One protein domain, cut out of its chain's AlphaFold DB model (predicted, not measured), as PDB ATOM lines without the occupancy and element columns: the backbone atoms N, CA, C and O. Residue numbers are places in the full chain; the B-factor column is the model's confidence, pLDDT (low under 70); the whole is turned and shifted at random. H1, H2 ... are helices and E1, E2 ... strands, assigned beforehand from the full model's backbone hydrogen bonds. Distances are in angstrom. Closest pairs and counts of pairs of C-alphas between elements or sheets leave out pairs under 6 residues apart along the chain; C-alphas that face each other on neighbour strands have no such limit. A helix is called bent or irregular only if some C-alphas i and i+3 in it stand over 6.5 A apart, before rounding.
ATOM      1  N   GLY A   8      49.826   5.113  30.805       94.25
ATOM      2  CA  GLY A   8      49.928   3.660  30.830       94.25
ATOM      3  C   GLY A   8      51.369   3.162  30.694       94.25
ATOM      4  O   GLY A   8      51.714   2.137  31.268       94.25
ATOM      5  N   GLU A   9      52.239   3.878  29.976       95.56
ATOM      6  CA  GLU A   9      53.660   3.514  29.887       95.56
ATOM      7  C   GLU A   9      54.410   3.778  31.195       95.56
ATOM      8  O   GLU A   9      55.217   2.944  31.605       95.56
ATOM      9  N   ALA A  10      54.132   4.895  31.874       96.44
ATOM     10  CA  ALA A  10      54.721   5.170  33.184       96.44
ATOM     11  C   ALA A  10      54.350   4.070  34.193       96.44
ATOM     12  O   ALA A  10      55.224   3.531  34.873       96.44
ATOM     13  N   VAL A  11      53.075   3.669  34.210       97.00
ATOM     14  CA  VAL A  11      52.572   2.570  35.046       97.00
ATOM     15  C   VAL A  11      53.231   1.239  34.676       97.00
ATOM     16  O   VAL A  11      53.758   0.554  35.550       97.00
ATOM     17  N   ARG A  12      53.289   0.885  33.382       96.38
ATOM     18  CA  ARG A  12      53.941  -0.355  32.909       96.38
ATOM     19  C   ARG A  12      55.410  -0.458  33.319       96.38
ATOM     20  O   ARG A  12      55.905  -1.562  33.516       96.38
ATOM     21  N   ARG A  13      56.108   0.673  33.447       97.19
ATOM     22  CA  ARG A  13      57.508   0.731  33.903       97.19
ATOM     23  C   ARG A  13      57.674   0.652  35.422       97.19
ATOM     24  O   ARG A  13      58.804   0.716  35.896       97.19
ATOM     25  N   GLY A  14      56.585   0.489  36.170       97.00
ATOM     26  CA  GLY A  14      56.607   0.306  37.619       97.00
ATOM     27  C   GLY A  14      56.529   1.602  38.423       97.00
ATOM     28  O   GLY A  14      56.906   1.604  39.592       97.00
ATOM     29  N   ALA A  15      56.065   2.710  37.833       98.06
ATOM     30  CA  ALA A  15      55.803   3.918  38.609       98.06
ATOM     31  C   ALA A  15      54.629   3.688  39.578       98.06
ATOM     32  O   ALA A  15      53.514   3.399  39.151       98.06
ATOM     33  N   SER A  16      54.877   3.855  40.878       97.44
ATOM     34  CA  SER A  16      53.845   3.836  41.927       97.44
ATOM     35  C   SER A  16      53.206   5.207  42.161       97.44
ATOM     36  O   SER A  16      52.136   5.316  42.756       97.44
ATOM     37  N   THR A  17      53.847   6.277  41.689       97.88
ATOM     38  CA  THR A  17      53.301   7.634  41.703       97.88
ATOM     39  C   THR A  17      53.645   8.326  40.394       97.88
ATOM     40  O   THR A  17      54.809   8.353  39.989       97.88
ATOM     41  N   VAL A  18      52.640   8.884  39.721       97.88
ATOM     42  CA  VAL A  18      52.792   9.560  38.430       97.88
ATOM     43  C   VAL A  18      52.258  10.983  38.530       97.88
ATOM     44  O   VAL A  18      51.097  11.199  38.867       97.88
ATOM     45  N   TYR A  19      53.094  11.956  38.175       97.06
ATOM     46  CA  TYR A  19      52.696  13.355  38.033       97.06
ATOM     47  C   TYR A  19      52.523  13.676  36.548       97.06
ATOM     48  O   TYR A  19      53.496  13.780  35.799       97.06
ATOM     49  N   VAL A  20      51.277  13.823  36.110       95.88
ATOM     50  CA  VAL A  20      50.937  14.177  34.733       95.88
ATOM     51  C   VAL A  20      51.001  15.694  34.585       95.88
ATOM     52  O   VAL A  20      50.097  16.414  35.009       95.88
ATOM     53  N   LEU A  21      52.070  16.180  33.953       93.62
ATOM     54  CA  LEU A  21      52.179  17.572  33.521       93.62
ATOM     55  C   LEU A  21      51.539  17.734  32.140       93.62
ATOM     56  O   LEU A  21      51.996  17.156  31.155       93.62
ATOM     57  N   GLN A  22      50.491  18.547  32.067       89.31
ATOM     58  CA  GLN A  22      49.713  18.777  30.853       89.31
ATOM     59  C   GLN A  22      49.589  20.274  30.542       89.31
ATOM     60  O   GLN A  22      49.886  21.130  31.371       89.31
ATOM     61  N   VAL A  23      49.193  20.586  29.308       86.25
ATOM     62  CA  VAL A  23      49.279  21.938  28.722       86.25
ATOM     63  C   VAL A  23      47.914  22.624  28.550       86.25
ATOM     64  O   VAL A  23      47.701  23.349  27.587       86.25
ATOM     65  N   GLY A  24      46.959  22.345  29.436       83.38
ATOM     66  CA  GLY A  24      45.609  22.932  29.494       83.38
ATOM     67  C   GLY A  24      44.561  22.258  28.607       83.38
ATOM     68  O   GLY A  24      43.361  22.374  28.837       83.38
ATOM     69  N   ARG A  25      44.987  21.465  27.621       81.31
ATOM     70  CA  ARG A  25      44.097  20.930  26.574       81.31
ATOM     71  C   ARG A  25      43.056  19.939  27.071       81.31
ATOM     72  O   ARG A  25      42.034  19.779  26.411       81.31
ATOM     73  N   ILE A  26      43.294  19.267  28.195       86.44
ATOM     74  CA  ILE A  26      42.296  18.372  28.800       86.44
ATOM     75  C   ILE A  26      41.247  19.146  29.613       86.44
ATOM     76  O   ILE A  26      40.119  18.677  29.732       86.44
ATOM     77  N   GLU A  27      41.606  20.330  30.124       85.25
ATOM     78  CA  GLU A  27      40.778  21.186  30.990       85.25
ATOM     79  C   GLU A  27      39.878  22.129  30.180       85.25
ATOM     80  O   GLU A  27      38.786  22.481  30.613       85.25
ATOM     81  N   GLU A  28      40.332  22.547  28.994       85.25
ATOM     82  CA  GLU A  28      39.604  23.483  28.136       85.25
ATOM     83  C   GLU A  28      38.227  22.923  27.714       85.25
ATOM     84  O   GLU A  28      38.142  21.798  27.208       85.25
ATOM     85  N   PRO A  29      37.128  23.683  27.847       87.38
ATOM     86  CA  PRO A  29      35.837  23.272  27.305       87.38
ATOM     87  C   PRO A  29      35.898  23.091  25.783       87.38
ATOM     88  O   PRO A  29      36.492  23.901  25.071       87.38
ATOM     89  N   LEU A  30      35.255  22.042  25.266       89.88
ATOM     90  CA  LEU A  30      35.057  21.890  23.825       89.88
ATOM     91  C   LEU A  30      33.830  22.694  23.393       89.88
ATOM     92  O   LEU A  30      32.753  22.557  23.970       89.88
ATOM     93  N   THR A  31      33.986  23.510  22.354       89.75
ATOM     94  CA  THR A  31      32.890  24.255  21.727       89.75
ATOM     95  C   THR A  31      32.428  23.553  20.456       89.75
ATOM     96  O   THR A  31      33.233  22.930  19.758       89.75
ATOM     97  N   ALA A  32      31.141  23.685  20.126       94.19
ATOM     98  CA  ALA A  32      30.600  23.151  18.881       94.19
ATOM     99  C   ALA A  32      31.388  23.706  17.671       94.19
ATOM    100  O   ALA A  32      31.594  24.921  17.590       94.19
ATOM    101  N   PRO A  33      31.875  22.847  16.755       93.56
ATOM    102  CA  PRO A  33      32.676  23.294  15.624       93.56
ATOM    103  C   PRO A  33      31.812  24.018  14.583       93.56
ATOM    104  O   PRO A  33      30.723  23.560  14.252       93.56
ATOM    105  N   THR A  34      32.324  25.119  14.026       95.44
ATOM    106  CA  THR A  34      31.630  25.916  12.992       95.44
ATOM    107  C   THR A  34      32.291  25.842  11.616       95.44
ATOM    108  O   THR A  34      31.718  26.289  10.627       95.44
ATOM    109  N   THR A  35      33.498  25.277  11.534       93.94
ATOM    110  CA  THR A  35      34.263  25.112  10.290       93.94
ATOM    111  C   THR A  35      34.817  23.686  10.169       93.94
ATOM    112  O   THR A  35      34.993  23.011  11.186       93.94
ATOM    113  N   PRO A  36      35.173  23.207   8.959       94.50
ATOM    114  CA  PRO A  36      35.818  21.898   8.799       94.50
ATOM    115  C   PRO A  36      37.124  21.749   9.599       94.50
ATOM    116  O   PRO A  36      37.415  20.678  10.129       94.50
ATOM    117  N   ALA A  37      37.895  22.833   9.739       89.62
ATOM    118  CA  ALA A  37      39.105  22.842  10.558       89.62
ATOM    119  C   ALA A  37      38.785  22.671  12.054       89.62
ATOM    120  O   ALA A  37      39.485  21.935  12.754       89.62
ATOM    121  N   ASP A  38      37.703  23.291  12.540       91.31
ATOM    122  CA  ASP A  38      37.231  23.076  13.911       91.31
ATOM    123  C   ASP A  38      36.797  21.626  14.129       91.31
ATOM    124  O   ASP A  38      37.123  21.062  15.169       91.31
ATOM    125  N   VAL A  39      36.118  21.001  13.158       94.56
ATOM    126  CA  VAL A  39      35.719  19.583  13.243       94.56
ATOM    127  C   VAL A  39      36.947  18.695  13.437       94.56
ATOM    128  O   VAL A  39      36.964  17.866  14.350       94.56
ATOM    129  N   ALA A  40      37.996  18.900  12.633       91.12
ATOM    130  CA  ALA A  40      39.244  18.155  12.762       91.12
ATOM    131  C   ALA A  40      39.894  18.362  14.143       91.12
ATOM    132  O   ALA A  40      40.258  17.386  14.802       91.12
ATOM    133  N   ARG A  41      39.978  19.614  14.620       88.38
ATOM    134  CA  ARG A  41      40.523  19.947  15.948       88.38
ATOM    135  C   ARG A  41      39.722  19.295  17.077       88.38
ATOM    136  O   ARG A  41      40.310  18.669  17.950       88.38
ATOM    137  N   VAL A  42      38.397  19.437  17.072       91.81
ATOM    138  CA  VAL A  42      37.517  18.907  18.125       91.81
ATOM    139  C   VAL A  42      37.563  17.380  18.143       91.81
ATOM    140  O   VAL A  42      37.732  16.799  19.209       91.81
ATOM    141  N   THR A  43      37.509  16.723  16.982       93.12
ATOM    142  CA  THR A  43      37.614  15.254  16.882       93.12
ATOM    143  C   THR A  43      38.947  14.748  17.429       93.12
ATOM    144  O   THR A  43      38.999  13.750  18.155       93.12
ATOM    145  N   PHE A  44      40.032  15.457  17.113       89.38
ATOM    146  CA  PHE A  44      41.362  15.148  17.620       89.38
ATOM    147  C   PHE A  44      41.438  15.279  19.147       89.38
ATOM    148  O   PHE A  44      41.920  14.363  19.815       89.38
ATOM    149  N   GLU A  45      40.920  16.372  19.716       90.94
ATOM    150  CA  GLU A  45      40.909  16.568  21.171       90.94
ATOM    151  C   GLU A  45      39.997  15.552  21.883       90.94
ATOM    152  O   GLU A  45      40.391  15.025  22.922       90.94
ATOM    153  N   ILE A  46      38.841  15.186  21.310       92.19
ATOM    154  CA  ILE A  46      37.992  14.100  21.834       92.19
ATOM    155  C   ILE A  46      38.778  12.788  21.882       92.19
ATOM    156  O   ILE A  46      38.806  12.125  22.916       92.19
ATOM    157  N   SER A  47      39.454  12.431  20.788       91.88
ATOM    158  CA  SER A  47      40.231  11.188  20.704       91.88
ATOM    159  C   SER A  47      41.354  11.150  21.744       91.88
ATOM    160  O   SER A  47      41.532  10.143  22.430       91.88
ATOM    161  N   ARG A  48      42.081  12.265  21.908       90.62
ATOM    162  CA  ARG A  48      43.151  12.412  22.904       90.62
ATOM    163  C   ARG A  48      42.620  12.283  24.332       90.62
ATOM    164  O   ARG A  48      43.201  11.544  25.123       90.62
ATOM    165  N   ARG A  49      41.527  12.982  24.658       92.06
ATOM    166  CA  ARG A  49      40.903  12.927  25.989       92.06
ATOM    167  C   ARG A  49      40.380  11.531  26.282       92.06
ATOM    168  O   ARG A  49      40.705  10.990  27.327       92.06
ATOM    169  N   HIS A  50      39.650  10.924  25.347       92.56
ATOM    170  CA  HIS A  50      39.130   9.569  25.512       92.56
ATOM    171  C   HIS A  50      40.248   8.567  25.815       92.56
ATOM    172  O   HIS A  50      40.113   7.758  26.727       92.56
ATOM    173  N   ARG A  51      41.375   8.647  25.093       91.69
ATOM    174  CA  ARG A  51      42.526   7.778  25.354       91.69
ATOM    175  C   ARG A  51      43.099   7.992  26.755       91.69
ATOM    176  O   ARG A  51      43.298   7.011  27.457       91.69
ATOM    177  N   PHE A  52      43.346   9.243  27.142       93.50
ATOM    178  CA  PHE A  52      43.913   9.564  28.451       93.50
ATOM    179  C   PHE A  52      42.997   9.135  29.603       93.50
ATOM    180  O   PHE A  52      43.467   8.488  30.528       93.50
ATOM    181  N   PHE A  53      41.697   9.434  29.527       93.81
ATOM    182  CA  PHE A  53      40.742   9.036  30.566       93.81
ATOM    183  C   PHE A  53      40.587   7.521  30.656       93.81
ATOM    184  O   PHE A  53      40.553   6.996  31.756       93.81
ATOM    185  N   ARG A  54      40.613   6.802  29.529       94.25
ATOM    186  CA  ARG A  54      40.658   5.337  29.562       94.25
ATOM    187  C   ARG A  54      41.910   4.816  30.269       94.25
ATOM    188  O   ARG A  54      41.811   3.896  31.063       94.25
ATOM    189  N   GLU A  55      43.084   5.387  29.990       94.44
ATOM    190  CA  GLU A  55      44.311   4.990  30.697       94.44
ATOM    191  C   GLU A  55      44.278   5.351  32.180       94.44
ATOM    192  O   GLU A  55      44.884   4.636  32.968       94.44
ATOM    193  N   LEU A  56      43.590   6.435  32.545       95.38
ATOM    194  CA  LEU A  56      43.372   6.837  33.931       95.38
ATOM    195  C   LEU A  56      42.430   5.865  34.659       95.38
ATOM    196  O   LEU A  56      42.706   5.513  35.801       95.38
ATOM    197  N   ASP A  57      41.371   5.404  33.991       96.06
ATOM    198  CA  ASP A  57      40.435   4.401  34.515       96.06
ATOM    199  C   ASP A  57      41.089   3.010  34.642       96.06
ATOM    200  O   ASP A  57      40.743   2.241  35.534       96.06
ATOM    201  N   ASP A  58      42.054   2.695  33.771       95.31
ATOM    202  CA  ASP A  58      42.805   1.430  33.762       95.31
ATOM    203  C   ASP A  58      44.000   1.429  34.756       95.31
ATOM    204  O   ASP A  58      44.791   0.478  34.776       95.31
ATOM    205  N   VAL A  59      44.184   2.485  35.565       97.25
ATOM    206  CA  VAL A  59      45.272   2.564  36.557       97.25
ATOM    207  C   VAL A  59      45.074   1.495  37.646       97.25
ATOM    208  O   VAL A  59      44.022   1.469  38.281       97.25
ATOM    209  N   PRO A  60      46.076   0.633  37.914       97.19
ATOM    210  CA  PRO A  60      45.980  -0.371  38.968       97.19
ATOM    211  C   PRO A  60      45.851   0.239  40.363       97.19
ATOM    212  O   PRO A  60      46.455   1.273  40.665       97.19
ATOM    213  N   ASP A  61      45.163  -0.482  41.248       95.44
ATOM    214  CA  ASP A  61      45.108  -0.150  42.668       95.44
ATOM    215  C   ASP A  61      46.519   0.026  43.256       95.44
ATOM    216  O   ASP A  61      47.438  -0.756  42.996       95.44
ATOM    217  N   GLY A  62      46.692   1.065  44.073       94.94
ATOM    218  CA  GLY A  62      47.967   1.394  44.717       94.94
ATOM    219  C   GLY A  62      48.900   2.292  43.900       94.94
ATOM    220  O   GLY A  62      49.913   2.739  44.439       94.94
ATOM    221  N   VAL A  63      48.566   2.614  42.645       98.12
ATOM    222  CA  VAL A  63      49.257   3.665  41.887       98.12
ATOM    223  C   VAL A  63      48.553   5.003  42.104       98.12
ATOM    224  O   VAL A  63      47.366   5.153  41.830       98.12
ATOM    225  N   VAL A  64      49.301   6.004  42.563       97.62
ATOM    226  CA  VAL A  64      48.786   7.367  42.744       97.62
ATOM    227  C   VAL A  64      49.044   8.184  41.484       97.62
ATOM    228  O   VAL A  64      50.183   8.297  41.031       97.62
ATOM    229  N   VAL A  65      48.001   8.796  40.926       97.50
ATOM    230  CA  VAL A  65      48.130   9.676  39.759       97.50
ATOM    231  C   VAL A  65      47.692  11.087  40.115       97.50
ATOM    232  O   VAL A  65      46.540  11.338  40.455       97.50
ATOM    233  N   HIS A  66      48.622  12.024  39.977       97.00
ATOM    234  CA  HIS A  66      48.382  13.451  40.121       97.00
ATOM    235  C   HIS A  66      48.305  14.096  38.743       97.00
ATOM    236  O   HIS A  66      49.317  14.225  38.050       97.00
ATOM    237  N   VAL A  67      47.115  14.539  38.341       95.31
ATOM    238  CA  VAL A  67      46.943  15.336  37.122       95.31
ATOM    239  C   VAL A  67      47.121  16.805  37.479       95.31
ATOM    240  O   VAL A  67      46.256  17.406  38.109       95.31
ATOM    241  N   LEU A  68      48.273  17.375  37.114       95.88
ATOM    242  CA  LEU A  68      48.651  18.716  37.549       95.88
ATOM    243  C   LEU A  68      47.847  19.786  36.793       95.88
ATOM    244  O   LEU A  68      47.860  19.783  35.552       95.88
ATOM    245  N   PRO A  69      47.195  20.731  37.501       94.94
ATOM    246  CA  PRO A  69      46.450  21.795  36.849       94.94
ATOM    247  C   PRO A  69      47.356  22.711  36.024       94.94
ATOM    248  O   PRO A  69      48.406  23.150  36.497       94.94
ATOM    249  N   SER A  70      46.922  23.071  34.816       92.94
ATOM    250  CA  SER A  70      47.675  23.998  33.952       92.94
ATOM    251  C   SER A  70      47.578  25.454  34.423       92.94
ATOM    252  O   SER A  70      48.394  26.300  34.055       92.94
ATOM    253  N   GLY A  71      46.563  25.744  35.242       92.00
ATOM    254  CA  GLY A  71      46.176  27.091  35.648       92.00
ATOM    255  C   GLY A  71      45.244  27.793  34.657       92.00
ATOM    256  O   GLY A  71      44.860  28.930  34.928       92.00
ATOM    257  N   GLY A  72      44.849  27.128  33.567       89.19
ATOM    258  CA  GLY A  72      43.885  27.612  32.581       89.19
ATOM    259  C   GLY A  72      44.517  28.318  31.372       89.19
ATOM    260  O   GLY A  72      45.724  28.572  31.351       89.19
ATOM    261  N   PRO A  73      43.701  28.651  30.357       86.81
ATOM    262  CA  PRO A  73      44.184  29.225  29.107       86.81
ATOM    263  C   PRO A  73      44.716  30.650  29.291       86.81
ATOM    264  O   PRO A  73      44.271  31.415  30.151       86.81
ATOM    265  N   VAL A  74      45.643  31.032  28.419       82.88
ATOM    266  CA  VAL A  74      46.186  32.385  28.311       82.88
ATOM    267  C   VAL A  74      45.609  33.072  27.065       82.88
ATOM    268  O   VAL A  74      45.425  32.419  26.037       82.88
ATOM    269  N   PRO A  75      45.361  34.400  27.079       82.00
ATOM    270  CA  PRO A  75      44.835  35.101  25.909       82.00
ATOM    271  C   PRO A  75      45.620  34.839  24.611       82.00
ATOM    272  O   PRO A  75      46.819  35.143  24.493       82.00
ATOM    273  N   GLY A  76      44.915  34.324  23.602       79.50
ATOM    274  CA  GLY A  76      45.450  33.984  22.289       79.50
ATOM    275  C   GLY A  76      45.933  32.541  22.130       79.50
ATOM    276  O   GLY A  76      46.559  32.253  21.105       79.50
ATOM    277  N   ASP A  77      45.675  31.663  23.103       80.12
ATOM    278  CA  ASP A  77      45.898  30.214  22.999       80.12
ATOM    279  C   ASP A  77      44.944  29.544  21.999       80.12
ATOM    280  O   ASP A  77      45.303  28.537  21.387       80.12
ATOM    281  N   GLU A  78      43.784  30.152  21.732       76.81
ATOM    282  CA  GLU A  78      42.779  29.655  20.787       76.81
ATOM    283  C   GLU A  78      43.268  29.624  19.327       76.81
ATOM    284  O   GLU A  78      42.715  28.918  18.478       76.81
ATOM    285  N   LYS A  79      44.327  30.383  19.020       79.00
ATOM    286  CA  LYS A  79      44.887  30.504  17.672       79.00
ATOM    287  C   LYS A  79      45.717  29.272  17.324       79.00
ATOM    288  O   LYS A  79      46.622  28.900  18.061       79.00
ATOM    289  N   LEU A  80      45.523  28.721  16.124       75.12
ATOM    290  CA  LEU A  80      46.320  27.593  15.605       75.12
ATOM    291  C   LEU A  80      47.835  27.861  15.595       75.12
ATOM    292  O   LEU A  80      48.627  26.930  15.651       75.12
ATOM    293  N   THR A  81      48.247  29.127  15.529       83.25
ATOM    294  CA  THR A  81      49.652  29.560  15.534       83.25
ATOM    295  C   THR A  81      50.169  29.961  16.919       83.25
ATOM    296  O   THR A  81      51.284  30.472  17.020       83.25
ATOM    297  N   SER A  82      49.401  29.737  17.992       82.69
ATOM    298  CA  SER A  82      49.759  30.134  19.363       82.69
ATOM    299  C   SER A  82      51.093  29.545  19.830       82.69
ATOM    300  O   SER A  82      51.835  30.217  20.541       82.69
ATOM    301  N   PHE A  83      51.465  28.358  19.339       81.94
ATOM    302  CA  PHE A  83      52.761  27.722  19.603       81.94
ATOM    303  C   PHE A  83      53.974  28.550  19.135       81.94
ATOM    304  O   PHE A  83      55.085  28.324  19.600       81.94
ATOM    305  N   ARG A  84      53.783  29.526  18.233       86.81
ATOM    306  CA  ARG A  84      54.836  30.451  17.777       86.81
ATOM    307  C   ARG A  84      55.007  31.669  18.694       86.81
ATOM    308  O   ARG A  84      55.946  32.439  18.518       86.81
ATOM    309  N   ARG A  85      54.097  31.875  19.651       83.88
ATOM    310  CA  ARG A  85      54.080  33.032  20.560       83.88
ATOM    311  C   ARG A  85      54.920  32.767  21.804       83.88
ATOM    312  O   ARG A  85      54.419  32.279  22.822       83.88
ATOM    313  N   LEU A  86      56.207  33.087  21.695       87.25
ATOM    314  CA  LEU A  86      57.193  32.871  22.757       87.25
ATOM    315  C   LEU A  86      57.171  33.960  23.845       87.25
ATOM    316  O   LEU A  86      57.624  33.726  24.962       87.25
ATOM    317  N   ASP A  87      56.580  35.120  23.554       87.31
ATOM    318  CA  ASP A  87      56.353  36.228  24.494       87.31
ATOM    319  C   ASP A  87      55.498  35.812  25.705       87.31
ATOM    320  O   ASP A  87      55.645  36.335  26.809       87.31
ATOM    321  N   ALA A  88      54.615  34.833  25.513       84.88
ATOM    322  CA  ALA A  88      53.733  34.309  26.546       84.88
ATOM    323  C   ALA A  88      54.329  33.129  27.340       84.88
ATOM    324  O   ALA A  88      53.740  32.719  28.340       84.88
ATOM    325  N   THR A  89      55.484  32.584  26.938       88.69
ATOM    326  CA  THR A  89      56.055  31.353  27.518       88.69
ATOM    327  C   THR A  89      56.312  31.475  29.014       88.69
ATOM    328  O   THR A  89      55.858  30.628  29.778       88.69
ATOM    329  N   ARG A  90      56.975  32.553  29.454       90.56
ATOM    330  CA  ARG A  90      57.277  32.759  30.880       90.56
ATOM    331  C   ARG A  90      56.006  32.819  31.726       90.56
ATOM    332  O   ARG A  90      55.925  32.164  32.755       90.56
ATOM    333  N   ARG A  91      54.986  33.534  31.241       89.31
ATOM    334  CA  ARG A  91      53.687  33.630  31.916       89.31
ATOM    335  C   ARG A  91      53.017  32.260  32.063       89.31
ATOM    336  O   ARG A  91      52.485  31.986  33.131       89.31
ATOM    337  N   ARG A  92      53.071  31.407  31.031       90.00
ATOM    338  CA  ARG A  92      52.524  30.038  31.091       90.00
ATOM    339  C   ARG A  92      53.254  29.178  32.121       90.00
ATOM    340  O   ARG A  92      52.594  28.493  32.891       90.00
ATOM    341  N   ILE A  93      54.586  29.253  32.159       92.00
ATOM    342  CA  ILE A  93      55.404  28.536  33.152       92.00
ATOM    343  C   ILE A  93      55.032  28.981  34.570       92.00
ATOM    344  O   ILE A  93      54.753  28.144  35.421       92.00
ATOM    345  N   ASP A  94      54.981  30.292  34.822       94.31
ATOM    346  CA  ASP A  94      54.665  30.823  36.152       94.31
ATOM    347  C   ASP A  94      53.237  30.446  36.592       94.31
ATOM    348  O   ASP A  94      53.001  30.131  37.761       94.31
ATOM    349  N   GLN A  95      52.275  30.469  35.665       93.69
ATOM    350  CA  GLN A  95      50.880  30.106  35.919       93.69
ATOM    351  C   GLN A  95      50.722  28.619  36.249       93.69
ATOM    352  O   GLN A  95      50.106  28.299  37.270       93.69
ATOM    353  N   SER A  96      51.299  27.728  35.438       94.62
ATOM    354  CA  SER A  96      51.217  26.282  35.668       94.62
ATOM    355  C   SER A  96      51.968  25.873  36.929       94.62
ATOM    356  O   SER A  96      51.450  25.087  37.718       94.62
ATOM    357  N   TYR A  97      53.127  26.483  37.197       95.88
ATOM    358  CA  TYR A  97      53.876  26.259  38.429       95.88
ATOM    359  C   TYR A  97      53.043  26.603  39.668       95.88
ATOM    360  O   TYR A  97      52.902  25.780  40.568       95.88
ATOM    361  N   ARG A  98      52.433  27.794  39.713       97.19
ATOM    362  CA  ARG A  98      51.591  28.211  40.850       97.19
ATOM    363  C   ARG A  98      50.340  27.351  41.006       97.19
ATOM    364  O   ARG A  98      49.851  27.185  42.121       97.19
ATOM    365  N   ALA A  99      49.766  26.867  39.908       96.25
ATOM    366  CA  ALA A  99      48.596  25.998  39.948       96.25
ATOM    367  C   ALA A  99      48.958  24.602  40.479       96.25
ATOM    368  O   ALA A  99      48.320  24.134  41.420       96.25
ATOM    369  N   ALA A 100      50.032  24.003  39.962       96.75
ATOM    370  CA  ALA A 100      50.550  22.724  40.430       96.75
ATOM    371  C   ALA A 100      51.019  22.787  41.891       96.75
ATOM    372  O   ALA A 100      50.676  21.908  42.672       96.75
ATOM    373  N   ALA A 101      51.739  23.839  42.292       97.31
ATOM    374  CA  ALA A 101      52.213  23.998  43.666       97.31
ATOM    375  C   ALA A 101      51.061  24.074  44.679       97.31
ATOM    376  O   ALA A 101      51.134  23.440  45.725       97.31
ATOM    377  N   ARG A 102      49.984  24.807  44.359       97.62
ATOM    378  CA  ARG A 102      48.780  24.857  45.206       97.62
ATOM    379  C   ARG A 102      48.098  23.497  45.293       97.62
ATOM    380  O   ARG A 102      47.870  23.015  46.389       97.62
ATOM    381  N   TYR A 103      47.861  22.859  44.147       96.50
ATOM    382  CA  TYR A 103      47.279  21.520  44.102       96.50
ATOM    383  C   TYR A 103      48.068  20.515  44.955       96.50
ATOM    384  O   TYR A 103      47.471  19.759  45.713       96.50
ATOM    385  N   LEU A 104      49.401  20.524  44.863       96.62
ATOM    386  CA  LEU A 104      50.260  19.620  45.632       96.62
ATOM    387  C   LEU A 104      50.282  19.948  47.127       96.62
ATOM    388  O   LEU A 104      50.360  19.025  47.927       96.62
ATOM    389  N   ALA A 105      50.201  21.226  47.506       96.94
ATOM    390  CA  ALA A 105      50.095  21.625  48.907       96.94
ATOM    391  C   ALA A 105      48.762  21.185  49.533       96.94
ATOM    392  O   ALA A 105      48.749  20.778  50.688       96.94
ATOM    393  N   ASP A 106      47.671  21.226  48.763       94.38
ATOM    394  CA  ASP A 106      46.337  20.790  49.203       94.38
ATOM    395  C   ASP A 106      46.175  19.256  49.182       94.38
ATOM    396  O   ASP A 106      45.256  18.720  49.797       94.38
ATOM    397  N   SER A 107      47.038  18.555  48.438       85.62
ATOM    398  CA  SER A 107      47.029  17.088  48.299       85.62
ATOM    399  C   SER A 107      47.973  16.373  49.274       85.62
ATOM    400  O   SER A 107      48.050  15.144  49.225       85.62
ATOM    401  N   ALA A 108      48.727  17.125  50.084       63.12
ATOM    402  CA  ALA A 108      49.627  16.615  51.121       63.12
ATOM    403  C   ALA A 108      48.875  16.376  52.438       63.12
ATOM    404  O   ALA A 108      49.194  15.365  53.102       63.12
TER     405      ALA A 108
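This is residues 8 to 108 of the 108 residues of the protein "NTE family protein" of Isoptericola sp. CG 20/1183 (UniProt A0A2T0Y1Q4). A small ribbon of two parallel strands, E1 and E2, lies between two long helices, H2 and H3, in a loose frame with few contacts. H3 packs on E2 through residues 96 to 104, while short H1 sits near one end of H2 and residues 34 to 40 stick out at the far end. The printed part has 101 residues, with three named helices and two named strands that follow along the chain as H1, E1, H2, E2, H3; the sheet order is E1, E2, all parallel, and the class is mostly helix, with helices holding 48 and strands 10 of the 58 residues in named elements. It is only just loose, close to compact, with a radius of gyration of the C-alphas of 15.7 A and spans of 43 by 29 by 21 A.

Start at H1, residues 8 to 12; the closest C-alphas between it and E1, residues 17 to 21, are Ala 10 and Val 18, 7.1 A apart. H1 and H2, residues 36 to 57, are close but not clearly touching; their closest C-alphas, Gly 8 and Glu 55, are 5.8 A apart. E1 and E2, residues 64 to 68, are parallel neighbours at 15 degrees; look for N 18 and O 64, 2.8 A, within hydrogen-bond range. E1, H2 and E2 form a strand-helix-strand unit, two parallel strands with a helix between them along the chain, with a right-handed crossover. At H3, residues 86 to 106, find Ala 100, whose C-alpha is 5.3 A from that of Leu 68, the closest pair with E2. H2 and H3 are apart. Each O i to N i+4 pair is within hydrogen-bond range in H1 and H2, and 15 of 17 are in H3.

Find C-alpha 8 at (49.928, 3.660, 30.830), where H1 begins. H2 runs 31.4 A from C-alpha 36 at (35.818, 21.898, 8.799). E1 spans 12.9 A and E2 12.5 A. H3 runs 31.0 A to C-alpha 106 at (46.337, 20.790, 49.203); it is irregular, with C-alphas 87 and 90 7.3 A apart.

The C-alphas farthest apart, Pro 36 and Ala 108, are 44.8 A apart. The printed part has no cut. The links E1 to H2 and E2 to H3 are long, with 14 and 17 residues. Mean pLDDT of the printed part is 91.3; residue 108 is under 70.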